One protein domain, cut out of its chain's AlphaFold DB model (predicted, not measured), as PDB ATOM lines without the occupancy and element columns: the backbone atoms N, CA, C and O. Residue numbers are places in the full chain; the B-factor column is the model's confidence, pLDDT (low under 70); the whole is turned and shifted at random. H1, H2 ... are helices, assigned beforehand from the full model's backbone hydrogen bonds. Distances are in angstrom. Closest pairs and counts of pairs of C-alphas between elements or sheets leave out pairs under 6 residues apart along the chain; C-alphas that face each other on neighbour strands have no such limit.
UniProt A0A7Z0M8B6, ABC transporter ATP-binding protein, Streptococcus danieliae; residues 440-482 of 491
ATOM      1  N   LEU A 440     128.442  65.731 104.254       90.56
ATOM      2  CA  LEU A 440     128.851  67.061 104.697       90.56
ATOM      3  C   LEU A 440     129.997  67.632 103.853       90.56
ATOM      4  O   LEU A 440     129.936  68.785 103.432       90.56
ATOM      5  N   ASP A 441     131.026  66.833 103.571       91.94
ATOM      6  CA  ASP A 441     132.164  67.278 102.759       91.94
ATOM      7  C   ASP A 441     131.759  67.580 101.313       91.94
ATOM      8  O   ASP A 441     132.312  68.495 100.709       91.94
ATOM      9  N   ASN A 442     130.784  66.853 100.757       90.94
ATOM     10  CA  ASN A 442     130.229  67.164  99.438       90.94
ATOM     11  C   ASN A 442     129.479  68.507  99.438       90.94
ATOM     12  O   ASN A 442     129.642  69.290  98.503       90.94
ATOM     13  N   ILE A 443     128.702  68.800 100.489       89.25
ATOM     14  CA  ILE A 443     127.972  70.074 100.635       89.25
ATOM     15  C   ILE A 443     128.949  71.247 100.814       89.25
ATOM     16  O   ILE A 443     128.778  72.302 100.202       89.25
ATOM     17  N   CYS A 444     129.992  71.065 101.625       89.62
ATOM     18  CA  CYS A 444     130.944  72.114 101.992       89.62
ATOM     19  C   CYS A 444     132.232  72.113 101.150       89.62
ATOM     20  O   CYS A 444     133.204  72.761 101.531       89.62
ATOM     21  N   ILE A 445     132.275  71.419 100.008       88.75
ATOM     22  CA  ILE A 445     133.523  71.191  99.254       88.75
ATOM     23  C   ILE A 445     134.245  72.486  98.834       88.75
ATOM     24  O   ILE A 445     135.472  72.526  98.754       88.75
ATOM     25  N   SER A 446     133.493  73.560  98.581       85.06
ATOM     26  CA  SER A 446     134.026  74.876  98.207       85.06
ATOM     27  C   SER A 446     134.441  75.735  99.408       85.06
ATOM     28  O   SER A 446     135.262  76.641  99.247       85.06
ATOM     29  N   ASP A 447     133.934  75.426 100.603       83.62
ATOM     30  CA  ASP A 447     134.298  76.052 101.875       83.62
ATOM     31  C   ASP A 447     134.827  75.000 102.857       83.62
ATOM     32  O   ASP A 447     134.223  74.650 103.875       83.62
ATOM     33  N   TRP A 448     136.020  74.503 102.538       74.56
ATOM     34  CA  TRP A 448     136.737  73.489 103.314       74.56
ATOM     35  C   TRP A 448     137.061  73.916 104.755       74.56
ATOM     36  O   TRP A 448     137.480  73.079 105.553       74.56
ATOM     37  N   SER A 449     136.869  75.193 105.108       75.25
ATOM     38  CA  SER A 449     137.009  75.663 106.486       75.25
ATOM     39  C   SER A 449     135.880  75.176 107.402       75.25
ATOM     40  O   SER A 449     136.012  75.286 108.618       75.25
ATOM     41  N   LYS A 450     134.795  74.617 106.831       69.38
ATOM     42  CA  LYS A 450     133.601  74.115 107.536       69.38
ATOM     43  C   LYS A 450     133.021  75.122 108.535       69.38
ATOM     44  O   LYS A 450     132.371  74.743 109.501       69.38
ATOM     45  N   ASN A 451     133.206  76.416 108.280       72.31
ATOM     46  CA  ASN A 451     132.688  77.491 109.128       72.31
ATOM     47  C   ASN A 451     131.178  77.733 108.937       72.31
ATOM     48  O   ASN A 451     130.656  78.759 109.367       72.31
ATOM     49  N   VAL A 452     130.476  76.820 108.264       79.25
ATOM     50  CA  VAL A 452     129.040  76.924 108.012       79.25
ATOM     51  C   VAL A 452     128.292  76.423 109.242       79.25
ATOM     52  O   VAL A 452     128.523  75.308 109.704       79.25
ATOM     53  N   GLU A 453     127.386  77.246 109.765       84.81
ATOM     54  CA  GLU A 453     126.522  76.849 110.874       84.81
ATOM     55  C   GLU A 453     125.674  75.632 110.492       84.81
ATOM     56  O   GLU A 453     125.083  75.572 109.412       84.81
ATOM     57  N   GLU A 454     125.565  74.672 111.409       84.44
ATOM     58  CA  GLU A 454     124.825  73.430 111.177       84.44
ATOM     59  C   GLU A 454     123.348  73.673 110.810       84.44
ATOM     60  O   GLU A 454     122.784  72.964 109.977       84.44
ATOM     61  N   SER A 455     122.758  74.740 111.355       86.31
ATOM     62  CA  SER A 455     121.399  75.205 111.050       86.31
ATOM     63  C   SER A 455     121.185  75.493 109.558       86.31
ATOM     64  O   SER A 455     120.130  75.173 109.010       86.31
ATOM     65  N   VAL A 456     122.188  76.064 108.885       87.69
ATOM     66  CA  VAL A 456     122.140  76.385 107.452       87.69
ATOM     67  C   VAL A 456     122.178  75.105 106.624       87.69
ATOM     68  O   VAL A 456     121.467  74.988 105.630       87.69
ATOM     69  N   ILE A 457     122.967  74.122 107.053       87.56
ATOM     70  CA  ILE A 457     123.079  72.823 106.380       87.56
ATOM     71  C   ILE A 457     121.747  72.075 106.455       87.56
ATOM     72  O   ILE A 457     121.270  71.562 105.444       87.56
ATOM     73  N   ASP A 458     121.107  72.072 107.625       86.81
ATOM     74  CA  ASP A 458     119.799  71.439 107.804       86.81
ATOM     75  C   ASP A 458     118.713  72.103 106.945       86.81
ATOM     76  O   ASP A 458     117.901  71.404 106.336       86.81
ATOM     77  N   GLN A 459     118.729  73.438 106.840       87.50
ATOM     78  CA  GLN A 459     117.830  74.178 105.949       87.50
ATOM     79  C   GLN A 459     118.082  73.846 104.472       87.50
ATOM     80  O   GLN A 459     117.134  73.649 103.715       87.50
ATOM     81  N   LEU A 460     119.345  73.743 104.045       87.50
ATOM     82  CA  LEU A 460     119.686  73.371 102.670       87.50
ATOM     83  C   LEU A 460     119.197  71.961 102.325       87.50
ATOM     84  O   LEU A 460     118.606  71.757 101.264       87.50
ATOM     85  N   LEU A 461     119.386  70.998 103.231       87.94
ATOM     86  CA  LEU A 461     118.890  69.630 103.056       87.94
ATOM     87  C   LEU A 461     117.360  69.579 102.957       87.94
ATOM     88  O   LEU A 461     116.815  68.774 102.203       87.94
ATOM     89  N   GLU A 462     116.658  70.459 103.671       84.88
ATOM     90  CA  GLU A 462     115.202  70.580 103.576       84.88
ATOM     91  C   GLU A 462     114.750  71.111 102.207       84.88
ATOM     92  O   GLU A 462     113.789  70.590 101.637       84.88
ATOM     93  N   VAL A 463     115.477  72.081 101.641       85.19
ATOM     94  CA  VAL A 463     115.185  72.670 100.323       85.19
ATOM     95  C   VAL A 463     115.479  71.701  99.172       85.19
ATOM     96  O   VAL A 463     114.709  71.644  98.213       85.19
ATOM     97  N   VAL A 464     116.581  70.945  99.240       81.75
ATOM     98  CA  VAL A 464     117.003  70.027  98.162       81.75
ATOM     99  C   VAL A 464     116.212  68.712  98.197       81.75
ATOM    100  O   VAL A 464     115.910  68.143  97.148       81.75
ATOM    101  N   GLY A 465     115.808  68.249  99.386       74.00
ATOM    102  CA  GLY A 465     114.894  67.120  99.541       74.00
ATOM    103  C   GLY A 465     115.047  66.388 100.875       74.00
ATOM    104  O   GLY A 465     116.102  65.842 101.190       74.00
ATOM    105  N   GLY A 466     113.949  66.260 101.630       71.62
ATOM    106  CA  GLY A 466     113.950  65.687 102.987       71.62
ATOM    107  C   GLY A 466     114.443  64.237 103.124       71.62
ATOM    108  O   GLY A 466     114.749  63.803 104.229       71.62
ATOM    109  N   HIS A 467     114.578  63.488 102.027       78.06
ATOM    110  CA  HIS A 467     115.140  62.131 102.028       78.06
ATOM    111  C   HIS A 467     116.660  62.100 102.264       78.06
ATOM    112  O   HIS A 467     117.191  61.058 102.637       78.06
ATOM    113  N   LEU A 468     117.367  63.219 102.071       82.94
ATOM    114  CA  LEU A 468     118.781  63.336 102.436       82.94
ATOM    115  C   LEU A 468     118.966  63.590 103.940       82.94
ATOM    116  O   LEU A 468     120.004  63.247 104.490       82.94
ATOM    117  N   LYS A 469     117.943  64.113 104.630       80.31
ATOM    118  CA  LYS A 469     117.992  64.430 106.069       80.31
ATOM    119  C   LYS A 469     118.130  63.194 106.961       80.31
ATOM    120  O   LYS A 469     118.612  63.297 108.080       80.31
ATOM    121  N   SER A 470     117.686  62.029 106.487       84.06
ATOM    122  CA  SER A 470     117.837  60.765 107.218       84.06
ATOM    123  C   SER A 470     119.239  60.164 107.113       84.06
ATOM    124  O   SER A 470     119.518  59.173 107.782       84.06
ATOM    125  N   ILE A 471     120.088  60.701 106.236       87.94
ATOM    126  CA  ILE A 471     121.458  60.234 106.053       87.94
ATOM    127  C   ILE A 471     122.337  60.970 107.058       87.94
ATOM    128  O   ILE A 471     122.250  62.190 107.192       87.94
ATOM    129  N   ASP A 472     123.185  60.221 107.757       90.00
ATOM    130  CA  ASP A 472     124.188  60.805 108.641       90.00
ATOM    131  C   ASP A 472     125.133  61.718 107.836       90.00
ATOM    132  O   ASP A 472     125.594  61.363 106.751       90.00
ATOM    133  N   LYS A 473     125.409  62.915 108.356       89.81
ATOM    134  CA  LYS A 473     126.215  63.946 107.686       89.81
ATOM    135  C   LYS A 473     127.647  63.466 107.440       89.81
ATOM    136  O   LYS A 473     128.224  63.791 106.402       89.81
ATOM    137  N   ASP A 474     128.179  62.638 108.337       91.38
ATOM    138  CA  ASP A 474     129.520  62.054 108.223       91.38
ATOM    139  C   ASP A 474     129.548  60.774 107.364       91.38
ATOM    140  O   ASP A 474     130.612  60.204 107.106       91.38
ATOM    141  N   MET A 475     128.391  60.325 106.860       93.62
ATOM    142  CA  MET A 475     128.291  59.125 106.036       93.62
ATOM    143  C   MET A 475     129.026  59.298 104.708       93.62
ATOM    144  O   MET A 475     128.681  60.161 103.898       93.62
ATOM    145  N   ILE A 476     130.001  58.425 104.446       95.12
ATOM    146  CA  ILE A 476     130.735  58.399 103.178       95.12
ATOM    147  C   ILE A 476     129.794  57.961 102.047       95.12
ATOM    148  O   ILE A 476     129.121  56.933 102.129       95.12
ATOM    149  N   LEU A 477     129.778  58.716 100.948       93.06
ATOM    150  CA  LEU A 477     128.960  58.438  99.764       93.06
ATOM    151  C   LEU A 477     129.700  57.544  98.749       93.06
ATOM    152  O   LEU A 477     129.770  57.841  97.554       93.06
ATOM    153  N   ALA A 478     130.308  56.458  99.237       92.25
ATOM    154  CA  ALA A 478     131.042  55.484  98.433       92.25
ATOM    155  C   ALA A 478     131.014  54.077  99.074       92.25
ATOM    156  O   ALA A 478     131.658  53.867 100.105       92.25
ATOM    157  N   PRO A 479     130.340  53.081  98.462       88.31
ATOM    158  CA  PRO A 479     130.254  51.720  99.011       88.31
ATOM    159  C   PRO A 479     131.603  51.018  99.196       88.31
ATOM    160  O   PRO A 479     131.794  50.263 100.142       88.31
ATOM    161  N   GLU A 480     132.559  51.290  98.309       87.38
ATOM    162  CA  GLU A 480     133.928  50.758  98.377       87.38
ATOM    163  C   GLU A 480     134.714  51.232  99.611       87.38
ATOM    164  O   GLU A 480     135.697  50.598  99.983       87.38
ATOM    165  N   PHE A 481     134.258  52.298 100.277       90.12
ATOM    166  CA  PHE A 481     134.814  52.805 101.535       90.12
ATOM    167  C   PHE A 481     133.915  52.489 102.744       90.12
ATOM    168  O   PHE A 481     134.026  53.134 103.781       90.12
ATOM    169  N   GLY A 482     133.005  51.515 102.616       85.75
ATOM    170  CA  GLY A 482     132.062  51.134 103.677       85.75
ATOM    171  C   GLY A 482     130.857  52.070 103.819       85.75
ATOM    172  O   GLY A 482     130.116  51.968 104.793       85.75
TER     173      GLY A 482
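AT A GLANCE: This is residues 440 to 482 of the 491 residues of the protein "ABC transporter ATP-binding protein" of Streptococcus danieliae (UniProt A0A7Z0M8B6). There is little regular structure here: one helix, H2, at one end of a flat, mostly loop-built path, the single turn H1 nearer the middle, and residues 465 to 482 running from H2 toward the far end. Of the 43 printed residues, 15 are in named elements, H1 then H2, so the class is all helix; there is no named strand. The whole is only just compact, close to loose, with a radius of gyration of the C-alphas of 11.0 A, and spans 29 by 25 by 13 A.

HOW THE PARTS SIT: Start with H1, residues 440 to 443, and go on to H2, residues 454 to 464: they are near each other, with 5 pairs of C-alphas within 10 A. In H2 each O i to N i+4 pair is within hydrogen-bond range; H1 is too short for such a pair.

IN THESE COORDINATES: Find C-alpha 440 at (128.851, 67.061, 104.697), where H1 begins. H2 runs 15.6 A from C-alpha 454 to C-alpha 464 at (117.003, 70.027, 98.162).

THE WHOLE: Look at Ser 455 and Glu 480: their C-alphas are the farthest apart, 30.3 A. The printed part has no cut, and its H1 to H2 link is short. Residue 450 is under pLDDT 70.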